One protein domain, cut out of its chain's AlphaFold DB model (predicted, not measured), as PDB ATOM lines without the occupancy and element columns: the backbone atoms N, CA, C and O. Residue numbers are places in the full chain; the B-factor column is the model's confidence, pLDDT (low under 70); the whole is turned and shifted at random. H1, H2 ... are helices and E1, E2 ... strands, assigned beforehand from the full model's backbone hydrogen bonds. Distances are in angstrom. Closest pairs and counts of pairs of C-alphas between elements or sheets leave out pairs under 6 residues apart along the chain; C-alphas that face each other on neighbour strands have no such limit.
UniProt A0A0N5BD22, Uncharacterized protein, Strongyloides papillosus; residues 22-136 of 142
ATOM      1  N   ASN A  22      38.700  19.108  48.292       74.62
ATOM      2  CA  ASN A  22      37.445  19.490  48.914       74.62
ATOM      3  C   ASN A  22      37.231  18.681  50.194       74.62
ATOM      4  O   ASN A  22      37.605  17.512  50.278       74.62
ATOM      5  N   PHE A  23      36.635  19.321  51.191       73.25
ATOM      6  CA  PHE A  23      36.338  18.741  52.494       73.25
ATOM      7  C   PHE A  23      34.888  19.051  52.830       73.25
ATOM      8  O   PHE A  23      34.413  20.148  52.559       73.25
ATOM      9  N   ASN A  24      34.164  18.098  53.421       75.00
ATOM     10  CA  ASN A  24      32.815  18.340  53.949       75.00
ATOM     11  C   ASN A  24      31.779  18.861  52.926       75.00
ATOM     12  O   ASN A  24      30.729  19.376  53.302       75.00
ATOM     13  N   CYS A  25      32.027  18.679  51.624       72.88
ATOM     14  CA  CYS A  25      31.161  19.158  50.539       72.88
ATOM     15  C   CYS A  25      30.010  18.213  50.174       72.88
ATOM     16  O   CYS A  25      29.244  18.473  49.244       72.88
ATOM     17  N   ASN A  26      29.854  17.116  50.917       71.62
ATOM     18  CA  ASN A  26      28.714  16.225  50.762       71.62
ATOM     19  C   ASN A  26      27.437  16.851  51.367       71.62
ATOM     20  O   ASN A  26      27.486  17.620  52.324       71.62
ATOM     21  N   GLN A  27      26.265  16.485  50.839       62.03
ATOM     22  CA  GLN A  27      24.981  17.073  51.262       62.03
ATOM     23  C   GLN A  27      24.576  16.741  52.708       62.03
ATOM     24  O   GLN A  27      23.683  17.383  53.254       62.03
ATOM     25  N   ARG A  28      25.186  15.718  53.317       68.12
ATOM     26  CA  ARG A  28      24.863  15.259  54.677       68.12
ATOM     27  C   ARG A  28      25.763  15.894  55.736       68.12
ATOM     28  O   ARG A  28      25.505  15.720  56.927       68.12
ATOM     29  N   SER A  29      26.800  16.608  55.312       68.12
ATOM     30  CA  SER A  29      27.758  17.234  56.202       68.12
ATOM     31  C   SER A  29      27.082  18.359  56.970       68.12
ATOM     32  O   SER A  29      26.458  19.254  56.396       68.12
ATOM     33  N   LYS A  30      27.210  18.308  58.296       72.19
ATOM     34  CA  LYS A  30      26.871  19.436  59.171       72.19
ATOM     35  C   LYS A  30      27.998  20.465  59.209       72.19
ATOM     36  O   LYS A  30      27.771  21.593  59.642       72.19
ATOM     37  N   GLU A  31      29.188  20.066  58.769       73.50
ATOM     38  CA  GLU A  31      30.353  20.926  58.693       73.50
ATOM     39  C   GLU A  31      30.355  21.739  57.398       73.50
ATOM     40  O   GLU A  31      29.777  21.319  56.388       73.50
ATOM     41  N   PRO A  32      31.001  22.908  57.416       68.81
ATOM     42  CA  PRO A  32      31.132  23.731  56.231       68.81
ATOM     43  C   PRO A  32      31.941  23.051  55.111       68.81
ATOM     44  O   PRO A  32      32.975  22.455  55.385       68.81
ATOM     45  N   CYS A  33      31.487  23.160  53.857       75.12
ATOM     46  CA  CYS A  33      32.216  22.684  52.673       75.12
ATOM     47  C   CYS A  33      33.441  23.560  52.387       75.12
ATOM     48  O   CYS A  33      33.296  24.725  52.031       75.12
ATOM     49  N   GLU A  34      34.638  23.004  52.496       77.31
ATOM     50  CA  GLU A  34      35.873  23.730  52.216       77.31
ATOM     51  C   GLU A  34      36.447  23.273  50.883       77.31
ATOM     52  O   GLU A  34      36.478  22.079  50.585       77.31
ATOM     53  N   ILE A  35      36.915  24.227  50.084       79.62
ATOM     54  CA  ILE A  35      37.602  23.961  48.824       79.62
ATOM     55  C   ILE A  35      38.952  24.639  48.896       79.62
ATOM     56  O   ILE A  35      39.036  25.823  49.229       79.62
ATOM     57  N   LEU A  36      39.980  23.861  48.579       76.75
ATOM     58  CA  LEU A  36      41.358  24.289  48.538       76.75
ATOM     59  C   LEU A  36      41.873  24.239  47.109       76.75
ATOM     60  O   LEU A  36      41.830  23.196  46.453       76.75
ATOM     61  N   LEU A  37      42.391  25.377  46.679       77.31
ATOM     62  CA  LEU A  37      43.019  25.576  45.387       77.31
ATOM     63  C   LEU A  37      44.440  26.071  45.601       77.31
ATOM     64  O   LEU A  37      44.668  26.947  46.436       77.31
ATOM     65  N   THR A  38      45.371  25.540  44.825       74.06
ATOM     66  CA  THR A  38      46.755  25.999  44.763       74.06
ATOM     67  C   THR A  38      47.012  26.751  43.461       74.06
ATOM     68  O   THR A  38      46.365  26.460  42.456       74.06
ATOM     69  N   PRO A  39      47.975  27.686  43.410       74.00
ATOM     70  CA  PRO A  39      48.323  28.386  42.176       74.00
ATOM     71  C   PRO A  39      48.718  27.476  41.013       74.00
ATOM     72  O   PRO A  39      48.705  27.920  39.868       74.00
ATOM     73  N   GLU A  40      49.093  26.223  41.280       74.50
ATOM     74  CA  GLU A  40      49.444  25.240  40.258       74.50
ATOM     75  C   GLU A  40      48.217  24.583  39.622       74.50
ATOM     76  O   GLU A  40      48.291  24.171  38.459       74.50
ATOM     77  N   ASP A  41      47.100  24.559  40.345       75.19
ATOM     78  CA  ASP A  41      45.877  23.883  39.956       75.19
ATOM     79  C   ASP A  41      45.199  24.518  38.737       75.19
ATOM     80  O   ASP A  41      45.120  25.740  38.568       75.19
ATOM     81  N   ASP A  42      44.613  23.663  37.903       83.88
ATOM     82  CA  ASP A  42      43.848  24.093  36.738       83.88
ATOM     83  C   ASP A  42      42.607  24.896  37.140       83.88
ATOM     84  O   ASP A  42      42.295  25.904  36.507       83.88
ATOM     85  N   ALA A  43      41.917  24.505  38.210       83.44
ATOM     86  CA  ALA A  43      40.779  25.242  38.741       83.44
ATOM     87  C   ALA A  43      41.190  26.630  39.246       83.44
ATOM     88  O   ALA A  43      40.433  27.585  39.072       83.44
ATOM     89  N   PHE A  44      42.402  26.788  39.783       83.00
ATOM     90  CA  PHE A  44      42.910  28.106  40.146       83.00
ATOM     91  C   PHE A  44      43.104  28.970  38.896       83.00
ATOM     92  O   PHE A  44      42.491  30.027  38.758       83.00
ATOM     93  N   LYS A  45      43.902  28.489  37.938       83.06
ATOM     94  CA  LYS A  45      44.294  29.263  36.747       83.06
ATOM     95  C   LYS A  45      43.135  29.530  35.790       83.06
ATOM     96  O   LYS A  45      43.067  30.599  35.194       83.06
ATOM     97  N   LYS A  46      42.248  28.549  35.600       86.44
ATOM     98  CA  LYS A  46      41.215  28.564  34.549       86.44
ATOM     99  C   LYS A  46      39.831  28.947  35.063       86.44
ATOM    100  O   LYS A  46      38.992  29.327  34.252       86.44
ATOM    101  N   LEU A  47      39.566  28.818  36.367       87.19
ATOM    102  CA  LEU A  47      38.246  29.111  36.939       87.19
ATOM    103  C   LEU A  47      38.288  30.270  37.932       87.19
ATOM    104  O   LEU A  47      37.457  31.165  37.816       87.19
ATOM    105  N   PHE A  48      39.234  30.264  38.876       86.12
ATOM    106  CA  PHE A  48      39.325  31.310  39.896       86.12
ATOM    107  C   PHE A  48      39.919  32.612  39.352       86.12
ATOM    108  O   PHE A  48      39.275  33.645  39.462       86.12
ATOM    109  N   VAL A  49      41.101  32.589  38.725       86.19
ATOM    110  CA  VAL A  49      41.736  33.823  38.219       86.19
ATOM    111  C   VAL A  49      40.808  34.600  37.271       86.19
ATOM    112  O   VAL A  49      40.600  35.783  37.517       86.19
ATOM    113  N   PRO A  50      40.146  33.983  36.268       88.81
ATOM    114  CA  PRO A  50      39.261  34.716  35.356       88.81
ATOM    115  C   PRO A  50      38.000  35.314  36.001       88.81
ATOM    116  O   PRO A  50      37.243  36.001  35.323       88.81
ATOM    117  N   MET A  51      37.728  34.997  37.270       86.81
ATOM    118  CA  MET A  51      36.624  35.559  38.050       86.81
ATOM    119  C   MET A  51      36.941  36.965  38.586       86.81
ATOM    120  O   MET A  51      36.021  37.713  38.903       86.81
ATOM    121  N   LEU A  52      38.226  37.289  38.735       86.50
ATOM    122  CA  LEU A  52      38.704  38.559  39.277       86.50
ATOM    123  C   LEU A  52      38.718  39.632  38.182       86.50
ATOM    124  O   LEU A  52      38.709  39.308  36.992       86.50
ATOM    125  N   ASP A  53      38.775  40.904  38.551       87.94
ATOM    126  CA  ASP A  53      39.028  41.985  37.600       87.94
ATOM    127  C   ASP A  53      40.461  41.934  37.049       87.94
ATOM    128  O   ASP A  53      41.340  41.232  37.551       87.94
ATOM    129  N   GLY A  54      40.711  42.688  35.978       84.25
ATOM    130  CA  GLY A  54      41.981  42.632  35.260       84.25
ATOM    131  C   GLY A  54      43.204  43.013  36.102       84.25
ATOM    132  O   GLY A  54      44.269  42.433  35.898       84.25
ATOM    133  N   LEU A  55      43.083  43.953  37.046       82.44
ATOM    134  CA  LEU A  55      44.217  44.373  37.872       82.44
ATOM    135  C   LEU A  55      44.496  43.340  38.960       82.44
ATOM    136  O   LEU A  55      45.649  42.928  39.124       82.44
ATOM    137  N   THR A  56      43.466  42.841  39.640       82.69
ATOM    138  CA  THR A  56      43.645  41.798  40.655       82.69
ATOM    139  C   THR A  56      44.076  40.476  40.022       82.69
ATOM    140  O   THR A  56      44.915  39.782  40.596       82.69
ATOM    141  N   GLN A  57      43.647  40.156  38.794       84.62
ATOM    142  CA  GLN A  57      44.197  39.039  38.012       84.62
ATOM    143  C   GLN A  57      45.713  39.138  37.846       84.62
ATOM    144  O   GLN A  57      46.425  38.164  38.097       84.62
ATOM    145  N   LEU A  58      46.222  40.301  37.430       79.12
ATOM    146  CA  LEU A  58      47.658  40.513  37.244       79.12
ATOM    147  C   LEU A  58      48.407  40.390  38.572       79.12
ATOM    148  O   LEU A  58      49.433  39.712  38.633       79.12
ATOM    149  N   THR A  59      47.872  40.978  39.642       77.62
ATOM    150  CA  THR A  59      48.434  40.867  40.995       77.62
ATOM    151  C   THR A  59      48.483  39.412  41.462       77.62
ATOM    152  O   THR A  59      49.500  38.963  41.992       77.62
ATOM    153  N   VAL A  60      47.435  38.632  41.192       77.75
ATOM    154  CA  VAL A  60      47.382  37.206  41.532       77.75
ATOM    155  C   VAL A  60      48.342  36.376  40.679       77.75
ATOM    156  O   VAL A  60      49.045  35.528  41.215       77.75
ATOM    157  N   LEU A  61      48.424  36.610  39.370       72.69
ATOM    158  CA  LEU A  61      49.275  35.824  38.467       72.69
ATOM    159  C   LEU A  61      50.766  36.134  38.615       72.69
ATOM    160  O   LEU A  61      51.600  35.248  38.436       72.69
ATOM    161  N   PHE A  62      51.114  37.386  38.901       68.62
ATOM    162  CA  PHE A  62      52.499  37.851  38.882       68.62
ATOM    163  C   PHE A  62      53.059  38.202  40.252       68.62
ATOM    164  O   PHE A  62      54.280  38.126  40.409       68.62
ATOM    165  N   GLY A  63      52.200  38.587  41.197       65.44
ATOM    166  CA  GLY A  63      52.561  38.881  42.579       65.44
ATOM    167  C   GLY A  63      52.630  37.613  43.423       65.44
ATOM    168  O   GLY A  63      53.665  37.367  44.034       65.44
ATOM    169  N   VAL A  64      51.591  36.766  43.383       63.97
ATOM    170  CA  VAL A  64      51.502  35.565  44.245       63.97
ATOM    171  C   VAL A  64      52.637  34.563  44.028       63.97
ATOM    172  O   VAL A  64      53.242  34.126  45.005       63.97
ATOM    173  N   PRO A  65      53.010  34.207  42.786       58.53
ATOM    174  CA  PRO A  65      54.078  33.236  42.567       58.53
ATOM    175  C   PRO A  65      55.490  33.789  42.806       58.53
ATOM    176  O   PRO A  65      56.443  33.017  42.789       58.53
ATOM    177  N   ARG A  66      55.653  35.112  42.975       55.06
ATOM    178  CA  ARG A  66      56.957  35.799  43.057       55.06
ATOM    179  C   ARG A  66      57.177  36.538  44.376       55.06
ATOM    180  O   ARG A  66      57.945  37.496  44.414       55.06
ATOM    181  N   TYR A  67      56.514  36.116  45.451       57.06
ATOM    182  CA  TYR A  67      56.682  36.697  46.783       57.06
ATOM    183  C   TYR A  67      58.097  36.492  47.342       57.06
ATOM    184  O   TYR A  67      58.333  35.618  48.168       57.06
ATOM    185  N   GLU A  68      59.045  37.319  46.908       52.94
ATOM    186  CA  GLU A  68      60.403  37.342  47.457       52.94
ATOM    187  C   GLU A  68      60.557  38.348  48.610       52.94
ATOM    188  O   GLU A  68      61.494  38.197  49.384       52.94
ATOM    189  N   ASN A  69      59.656  39.334  48.782       54.34
ATOM    190  CA  ASN A  69      59.886  40.425  49.751       54.34
ATOM    191  C   ASN A  69      58.719  40.825  50.688       54.34
ATOM    192  O   ASN A  69      59.015  41.330  51.765       54.34
ATOM    193  N   ASP A  70      57.433  40.606  50.359       67.19
ATOM    194  CA  ASP A  70      56.312  40.882  51.293       67.19
ATOM    195  C   ASP A  70      54.992  40.176  50.885       67.19
ATOM    196  O   ASP A  70      54.113  40.783  50.260       67.19
ATOM    197  N   PRO A  71      54.840  38.873  51.186       67.38
ATOM    198  CA  PRO A  71      53.654  38.098  50.811       67.38
ATOM    199  C   PRO A  71      52.367  38.623  51.453       67.38
ATOM    200  O   PRO A  71      51.316  38.657  50.810       67.38
ATOM    201  N   LYS A  72      52.442  39.076  52.709       71.94
ATOM    202  CA  LYS A  72      51.270  39.480  53.486       71.94
ATOM    203  C   LYS A  72      50.570  40.695  52.881       71.94
ATOM    204  O   LYS A  72      49.355  40.667  52.712       71.94
ATOM    205  N   THR A  73      51.321  41.732  52.512       75.94
ATOM    206  CA  THR A  73      50.751  42.960  51.932       75.94
ATOM    207  C   THR A  73      50.002  42.681  50.633       75.94
ATOM    208  O   THR A  73      48.931  43.238  50.393       75.94
ATOM    209  N   ILE A  74      50.527  41.787  49.795       73.62
ATOM    210  CA  ILE A  74      49.891  41.482  48.514       73.62
ATOM    211  C   ILE A  74      48.672  40.573  48.720       73.62
ATOM    212  O   ILE A  74      47.652  40.792  48.071       73.62
ATOM    213  N   ILE A  75      48.730  39.608  49.646       78.00
ATOM    214  CA  ILE A  75      47.561  38.805  50.035       78.00
ATOM    215  C   ILE A  75      46.442  39.703  50.578       78.00
ATOM    216  O   ILE A  75      45.294  39.568  50.157       78.00
ATOM    217  N   ASP A  76      46.767  40.636  51.474       82.94
ATOM    218  CA  ASP A  76      45.797  41.565  52.061       82.94
ATOM    219  C   ASP A  76      45.173  42.475  50.989       82.94
ATOM    220  O   ASP A  76      43.959  42.686  51.003       82.94
ATOM    221  N   SER A  77      45.973  42.952  50.026       83.19
ATOM    222  CA  SER A  77      45.478  43.729  48.883       83.19
ATOM    223  C   SER A  77      44.510  42.915  48.025       83.19
ATOM    224  O   SER A  77      43.381  43.337  47.817       83.19
ATOM    225  N   VAL A  78      44.901  41.712  47.594       82.50
ATOM    226  CA  VAL A  78      44.042  40.845  46.769       82.50
ATOM    227  C   VAL A  78      42.752  40.486  47.507       82.50
ATOM    228  O   VAL A  78      41.673  40.493  46.922       82.50
ATOM    229  N   ASN A  79      42.829  40.191  48.805       85.94
ATOM    230  CA  ASN A  79      41.650  39.883  49.612       85.94
ATOM    231  C   ASN A  79      40.720  41.084  49.793       85.94
ATOM    232  O   ASN A  79      39.515  40.894  49.977       85.94
ATOM    233  N   LYS A  80      41.255  42.307  49.780       89.19
ATOM    234  CA  LYS A  80      40.447  43.523  49.764       89.19
ATOM    235  C   LYS A  80      39.700  43.641  48.436       89.19
ATOM    236  O   LYS A  80      38.479  43.753  48.470       89.19
ATOM    237  N   ASP A  81      40.399  43.499  47.314       86.69
ATOM    238  CA  ASP A  81      39.798  43.581  45.979       86.69
ATOM    239  C   ASP A  81      38.706  42.510  45.797       86.69
ATOM    240  O   ASP A  81      37.579  42.807  45.409       86.69
ATOM    241  N   ILE A  82      38.974  41.264  46.216       86.19
ATOM    242  CA  ILE A  82      37.976  40.182  46.204       86.19
ATOM    243  C   ILE A  82      36.718  40.580  46.987       86.19
ATOM    244  O   ILE A  82      35.606  40.331  46.533       86.19
ATOM    245  N   LYS A  83      36.859  41.194  48.166       88.38
ATOM    246  CA  LYS A  83      35.702  41.602  48.982       88.38
ATOM    247  C   LYS A  83      34.901  42.735  48.349       88.38
ATOM    248  O   LYS A  83      33.691  42.790  48.561       88.38
ATOM    249  N   GLU A  84      35.566  43.637  47.640       88.94
ATOM    250  CA  GLU A  84      34.940  44.803  47.018       88.94
ATOM    251  C   GLU A  84      34.255  44.435  45.693       88.94
ATOM    252  O   GLU A  84      33.174  44.948  45.398       88.94
ATOM    253  N   GLU A  85      34.821  43.492  44.938       86.69
ATOM    254  CA  GLU A  85      34.427  43.246  43.547       86.69
ATOM    255  C   GLU A  85      33.729  41.895  43.322       86.69
ATOM    256  O   GLU A  85      32.859  41.765  42.452       86.69
ATOM    257  N   VAL A  86      34.036  40.879  44.133       86.12
ATOM    258  CA  VAL A  86      33.501  39.521  43.961       86.12
ATOM    259  C   VAL A  86      32.245  39.324  44.810       86.12
ATOM    260  O   VAL A  86      32.279  38.964  45.988       86.12
ATOM    261  N   ASN A  87      31.084  39.511  44.181       90.50
ATOM    262  CA  ASN A  87      29.787  39.273  44.816       90.50
ATOM    263  C   ASN A  87      29.350  37.790  44.780       90.50
ATOM    264  O   ASN A  87      29.924  36.947  44.092       90.50
ATOM    265  N   GLN A  88      28.269  37.463  45.495       87.19
ATOM    266  CA  GLN A  88      27.770  36.084  45.616       87.19
ATOM    267  C   GLN A  88      27.341  35.449  44.282       87.19
ATOM    268  O   GLN A  88      27.482  34.239  44.130       87.19
ATOM    269  N   THR A  89      26.876  36.236  43.307       91.75
ATOM    270  CA  THR A  89      26.527  35.739  41.966       91.75
ATOM    271  C   THR A  89      27.772  35.265  41.222       91.75
ATOM    272  O   THR A  89      27.764  34.196  40.613       91.75
ATOM    273  N   ILE A  90      28.856  36.039  41.302       89.62
ATOM    274  CA  ILE A  90      30.148  35.695  40.699       89.62
ATOM    275  C   ILE A  90      30.700  34.411  41.347       89.62
ATOM    276  O   ILE A  90      31.084  33.465  40.656       89.62
ATOM    277  N   ILE A  91      30.637  34.331  42.677       86.81
ATOM    278  CA  ILE A  91      31.033  33.144  43.446       86.81
ATOM    279  C   ILE A  91      30.211  31.915  43.048       86.81
ATOM    280  O   ILE A  91      30.764  30.832  42.864       86.81
ATOM    281  N   GLU A  92      28.893  32.048  42.904       88.25
ATOM    282  CA  GLU A  92      28.030  30.943  42.490       88.25
ATOM    283  C   GLU A  92      28.408  30.428  41.094       88.25
ATOM    284  O   GLU A  92      28.471  29.214  40.880       88.25
ATOM    285  N   GLN A  93      28.689  31.330  40.149       89.94
ATOM    286  CA  GLN A  93      29.148  30.960  38.808       89.94
ATOM    287  C   GLN A  93      30.479  30.207  38.846       89.94
ATOM    288  O   GLN A  93      30.647  29.235  38.109       89.94
ATOM    289  N   PHE A  94      31.405  30.628  39.706       87.19
ATOM    290  CA  PHE A  94      32.662  29.923  39.931       87.19
ATOM    291  C   PHE A  94      32.425  28.521  40.515       87.19
ATOM    292  O   PHE A  94      32.875  27.533  39.933       87.19
ATOM    293  N   VAL A  95      31.646  28.400  41.596       85.00
ATOM    294  CA  VAL A  95      31.394  27.110  42.263       85.00
ATOM    295  C   VAL A  95      30.667  26.123  41.345       85.00
ATOM    296  O   VAL A  95      30.988  24.939  41.356       85.00
ATOM    297  N   LYS A  96      29.740  26.585  40.495       86.44
ATOM    298  CA  LYS A  96      29.051  25.730  39.507       86.44
ATOM    299  C   LYS A  96      29.990  25.092  38.479       86.44
ATOM    300  O   LYS A  96      29.620  24.086  37.881       86.44
ATOM    301  N   LYS A  97      31.180  25.662  38.258       86.88
ATOM    302  CA  LYS A  97      32.199  25.092  37.362       86.88
ATOM    303  C   LYS A  97      33.060  24.026  38.049       86.88
ATOM    304  O   LYS A  97      33.780  23.307  37.362       86.88
ATOM    305  N   LEU A  98      32.987  23.895  39.377       82.25
ATOM    306  CA  LEU A  98      33.706  22.872  40.132       82.25
ATOM    307  C   LEU A  98      32.903  21.568  40.157       82.25
ATOM    308  O   LEU A  98      31.769  21.510  40.633       82.25
ATOM    309  N   HIS A  99      33.503  20.489  39.662       78.38
ATOM    310  CA  HIS A  99      32.848  19.185  39.646       78.38
ATOM    311  C   HIS A  99      32.678  18.622  41.067       78.38
ATOM    312  O   HIS A  99      33.612  18.632  41.866       78.38
ATOM    313  N   GLY A 100      31.496  18.085  41.385       76.06
ATOM    314  CA  GLY A 100      31.222  17.461  42.689       76.06
ATOM    315  C   GLY A 100      30.980  18.442  43.842       76.06
ATOM    316  O   GLY A 100      30.852  18.015  44.987       76.06
ATOM    317  N   VAL A 101      30.873  19.738  43.547       78.38
ATOM    318  CA  VAL A 101      30.631  20.796  44.529       78.38
ATOM    319  C   VAL A 101      29.299  21.471  44.223       78.38
ATOM    320  O   VAL A 101      28.973  21.753  43.072       78.38
ATOM    321  N   ARG A 102      28.506  21.750  45.262       79.19
ATOM    322  CA  ARG A 102      27.254  22.504  45.141       79.19
ATOM    323  C   ARG A 102      27.366  23.824  45.890       79.19
ATOM    324  O   ARG A 102      27.718  23.837  47.065       79.19
ATOM    325  N   TYR A 103      27.008  24.915  45.219       81.12
ATOM    326  CA  TYR A 103      26.969  26.240  45.829       81.12
ATOM    327  C   TYR A 103      25.983  26.307  47.008       81.12
ATOM    328  O   TYR A 103      24.887  25.739  46.951       81.12
ATOM    329  N   LYS A 104      26.374  27.037  48.060       79.06
ATOM    330  CA  LYS A 104      25.551  27.338  49.237       79.06
ATOM    331  C   LYS A 104      25.756  28.793  49.652       79.06
ATOM    332  O   LYS A 104      26.888  29.232  49.836       79.06
ATOM    333  N   TYR A 105      24.660  29.519  49.840       78.56
ATOM    334  CA  TYR A 105      24.698  30.899  50.315       78.56
ATOM    335  C   TYR A 105      24.757  30.962  51.857       78.56
ATOM    336  O   TYR A 105      23.999  30.232  52.509       78.56
ATOM    337  N   PRO A 106      25.578  31.848  52.455       81.31
ATOM    338  CA  PRO A 106      26.655  32.615  51.823       81.31
ATOM    339  C   PRO A 106      27.928  31.767  51.640       81.31
ATOM    340  O   PRO A 106      28.190  30.844  52.415       81.31
ATOM    341  N   THR A 107      28.738  32.109  50.636       78.50
ATOM    342  CA  THR A 107      30.077  31.539  50.407       78.50
ATOM    343  C   THR A 107      31.127  32.651  50.400       78.50
ATOM    344  O   THR A 107      30.893  33.705  49.821       78.50
ATOM    345  N   PHE A 108      32.291  32.419  51.010       83.06
ATOM    346  CA  PHE A 108      33.394  33.383  51.071       83.06
ATOM    347  C   PHE A 108      34.656  32.809  50.438       83.06
ATOM    348  O   PHE A 108      34.984  31.656  50.710       83.06
ATOM    349  N   ILE A 109      35.369  33.623  49.659       82.00
ATOM    350  CA  ILE A 109      36.641  33.267  49.024       82.00
ATOM    351  C   ILE A 109      37.753  34.144  49.606       82.00
ATOM    352  O   ILE A 109      37.565  35.348  49.756       82.00
ATOM    353  N   GLU A 110      38.886  33.534  49.952       83.75
ATOM    354  CA  GLU A 110      40.040  34.218  50.538       83.75
ATOM    355  C   GLU A 110      41.356  33.558  50.092       83.75
ATOM    356  O   GLU A 110      41.474  32.327  50.048       83.75
ATOM    357  N   LEU A 111      42.351  34.384  49.776       79.12
ATOM    358  CA  LEU A 111      43.738  33.993  49.544       79.12
ATOM    359  C   LEU A 111      44.497  33.877  50.870       79.12
ATOM    360  O   LEU A 111      44.385  34.753  51.728       79.12
ATOM    361  N   ILE A 112      45.271  32.800  51.039       74.12
ATOM    362  CA  ILE A 112      46.024  32.501  52.267       74.12
ATOM    363  C   ILE A 112      47.480  32.100  51.972       74.12
ATOM    364  O   ILE A 112      47.789  31.540  50.920       74.12
ATOM    365  N   GLU A 113      48.364  32.359  52.939       65.62
ATOM    366  CA  GLU A 113      49.824  32.235  52.791       65.62
ATOM    367  C   GLU A 113      50.350  30.789  52.893       65.62
ATOM    368  O   GLU A 113      51.275  30.443  52.176       65.62
ATOM    369  N   ASP A 114      49.770  29.918  53.732       60.19
ATOM    370  CA  ASP A 114      50.157  28.495  53.804       60.19
ATOM    371  C   ASP A 114      49.111  27.650  54.566       60.19
ATOM    372  O   ASP A 114      48.499  28.095  55.542       60.19
ATOM    373  N   TYR A 115      48.931  26.392  54.158       45.38
ATOM    374  CA  TYR A 115      48.011  25.432  54.777       45.38
ATOM    375  C   TYR A 115      48.548  24.853  56.100       45.38
ATOM    376  O   TYR A 115      47.772  24.521  57.003       45.38
ATOM    377  N   VAL A 116      49.873  24.751  56.277       45.94
ATOM    378  CA  VAL A 116      50.474  24.109  57.469       45.94
ATOM    379  C   VAL A 116      50.126  24.855  58.766       45.94
ATOM    380  O   VAL A 116      49.903  24.227  59.806       45.94
ATOM    381  N   LEU A 117      49.987  26.183  58.710       44.28
ATOM    382  CA  LEU A 117      49.595  27.014  59.855       44.28
ATOM    383  C   LEU A 117      48.102  26.893  60.205       44.28
ATOM    384  O   LEU A 117      47.722  27.094  61.362       44.28
ATOM    385  N   LEU A 118      47.259  26.492  59.252       44.44
ATOM    386  CA  LEU A 118      45.820  26.343  59.459       44.44
ATOM    387  C   LEU A 118      45.468  25.096  60.270       44.44
ATOM    388  O   LEU A 118      44.673  25.209  61.200       44.44
ATOM    389  N   SER A 119      46.110  23.945  60.040       40.72
ATOM    390  CA  SER A 119      45.859  22.730  60.850       40.72
ATOM    391  C   SER A 119      46.079  22.948  62.364       40.72
ATOM    392  O   SER A 119      45.385  22.365  63.201       40.72
ATOM    393  N   ARG A 120      46.992  23.861  62.730       38.00
ATOM    394  CA  ARG A 120      47.258  24.285  64.118       38.00
ATOM    395  C   ARG A 120      46.317  25.383  64.631       38.00
ATOM    396  O   ARG A 120      46.123  25.487  65.839       38.00
ATOM    397  N   ALA A 121      45.733  26.202  63.757       41.62
ATOM    398  CA  ALA A 121      44.776  27.248  64.135       41.62
ATOM    399  C   ALA A 121      43.329  26.722  64.241       41.62
ATOM    400  O   ALA A 121      42.578  27.166  65.114       41.62
ATOM    401  N   PHE A 122      42.956  25.736  63.416       43.53
ATOM    402  CA  PHE A 122      41.640  25.082  63.416       43.53
ATOM    403  C   PHE A 122      41.341  24.321  64.713       43.53
ATOM    404  O   PHE A 122      40.202  24.302  65.168       43.53
ATOM    405  N   THR A 123      42.362  23.784  65.384       41.84
ATOM    406  CA  THR A 123      42.217  23.165  66.713       41.84
ATOM    407  C   THR A 123      41.955  24.178  67.833       41.84
ATOM    408  O   THR A 123      41.595  23.779  68.939       41.84
ATOM    409  N   LYS A 124      42.099  25.489  67.577       39.09
ATOM    410  CA  LYS A 124      42.053  26.529  68.618       39.09
ATOM    411  C   LYS A 124      40.908  27.537  68.490       39.09
ATOM    412  O   LYS A 124      40.681  28.282  69.441       39.09
ATOM    413  N   LYS A 125      40.170  27.592  67.373       38.94
ATOM    414  CA  LYS A 125      39.059  28.549  67.206       38.94
ATOM    415  C   LYS A 125      37.756  27.895  66.752       38.94
ATOM    416  O   LYS A 125      37.602  27.447  65.625       38.94
ATOM    417  N   ASN A 126      36.794  27.944  67.668       37.97
ATOM    418  CA  ASN A 126      35.381  27.653  67.487       37.97
ATOM    419  C   ASN A 126      34.748  28.715  66.562       37.97
ATOM    420  O   ASN A 126      34.413  29.806  67.023       37.97
ATOM    421  N   THR A 127      34.611  28.441  65.259       35.12
ATOM    422  CA  THR A 127      33.888  29.332  64.331       35.12
ATOM    423  C   THR A 127      33.001  28.561  63.357       35.12
ATOM    424  O   THR A 127      33.417  27.605  62.717       35.12
ATOM    425  N   ARG A 128      31.749  29.016  63.272       30.56
ATOM    426  CA  ARG A 128      30.561  28.365  62.705       30.56
ATOM    427  C   ARG A 128      30.320  28.756  61.228       30.56
ATOM    428  O   ARG A 128      29.202  29.136  60.898       30.56
ATOM    429  N   TRP A 129      31.340  28.731  60.355       29.52
ATOM    430  CA  TRP A 129      31.221  29.239  58.969       29.52
ATOM    431  C   TRP A 129      32.055  28.484  57.928       29.52
ATOM    432  O   TRP A 129      33.141  28.003  58.230       29.52
ATOM    433  N   THR A 130      31.552  28.459  56.689       32.12
ATOM    434  CA  THR A 130      32.204  27.918  55.486       32.12
ATOM    435  C   THR A 130      33.218  28.889  54.905       32.12
ATOM    436  O   THR A 130      32.836  29.989  54.511       32.12
ATOM    437  N   ARG A 131      34.493  28.489  54.836       38.44
ATOM    438  CA  ARG A 131      35.596  29.300  54.304       38.44
ATOM    439  C   ARG A 131      36.257  28.566  53.136       38.44
ATOM    440  O   ARG A 131      36.598  27.396  53.268       38.44
ATOM    441  N   TYR A 132      36.426  29.244  52.004       40.19
ATOM    442  CA  TYR A 132      37.148  28.720  50.847       40.19
ATOM    443  C   TYR A 132      38.554  29.306  50.908       40.19
ATOM    444  O   TYR A 132      38.715  30.521  51.017       40.19
ATOM    445  N   LEU A 133      39.551  28.427  50.919       44.38
ATOM    446  CA  LEU A 133      40.945  28.757  51.188       44.38
ATOM    447  C   LEU A 133      41.728  28.564  49.888       44.38
ATOM    448  O   LEU A 133      41.778  27.462  49.357       44.38
ATOM    449  N   LEU A 134      42.340  29.611  49.347       44.47
ATOM    450  CA  LEU A 134      43.279  29.495  48.227       44.47
ATOM    451  C   LEU A 134      44.698  29.414  48.810       44.47
ATOM    452  O   LEU A 134      45.252  30.435  49.205       44.47
ATOM    453  N   SER A 135      45.260  28.208  48.936       38.22
ATOM    454  CA  SER A 135      46.599  27.971  49.498       38.22
ATOM    455  C   SER A 135      47.674  28.230  48.452       38.22
ATOM    456  O   SER A 135      47.906  27.420  47.556       38.22
ATOM    457  N   GLY A 136      48.366  29.358  48.601       32.69
ATOM    458  CA  GLY A 136      49.544  29.716  47.823       32.69
ATOM    459  C   GLY A 136      50.823  29.032  48.309       32.69
ATOM    460  O   GLY A 136      51.626  29.665  48.970       32.69
TER     461      GLY A 136
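This is residues 22 to 136 of the 142 residues of an uncharacterized protein of Strongyloides papillosus (UniProt A0A0N5BD22). A small sheet of three parallel strands, in the order E1 E3 E2, lies in the middle, with H1 to H4 gathered round one face and its E2 edge. H5 stands away from the sheet, and residues 119 to 127, of which 119 to 122 belong to H5, stick out. The printed part has 115 residues, with five named helices and three named strands, E1 H1 H2 H3 H4 E2 H5 E3, and is mixed in class. It is compact, with a radius of gyration of the C-alphas of 14.1 A and spans of 41 by 32 by 25 A.

E1, residues 34 to 37, is parallel to E3, residues 131 to 135, with N 135 and O 37 2.9 A apart, within hydrogen-bond range. E3 is parallel to E2, residues 108 to 112, with N 134 and O 110 2.9 A apart. H1, residues 42 to 51, only grazes the sheet. H2, residues 54 to 66, touches H1 with residues 57 to 61 alone, C-alphas 49 and 57 being closest at 5.8 A; the two form a helical hairpin. H2 and H3, residues 71 to 85, form another, with closest C-alphas 56 and 78 6.2 A apart, opposite ways at a shallow tilt of 21 degrees. H3 only grazes the sheet. H4, residues 88 to 96, touches H1, with closest C-alphas 47 and 94 6.4 A apart. E2, H5, residues 116 to 122, and E3 form a strand-helix-strand unit, two parallel neighbour strands with a helix between, with a right-handed crossover. Every O i to N i+4 pair is within range in H3 and H4, but 3 of 6 in H1, 6 of 9 in H2 and 2 of 3 in H5.

E1 begins at C-alpha 34 (35.873, 23.730, 52.216). H2 is 18.2 A long and H3 21.2 A. E3 ends at C-alpha 135 (46.599, 27.971, 49.498).

The C-alphas of Arg 28 and Asn 69, the two farthest apart, lie 43.4 A apart. The printed part has no cut; the link from H4 to E2 is long. Confidence is under 70 at residues 27 to 29, 32, 62 to 71 and 113 to 136.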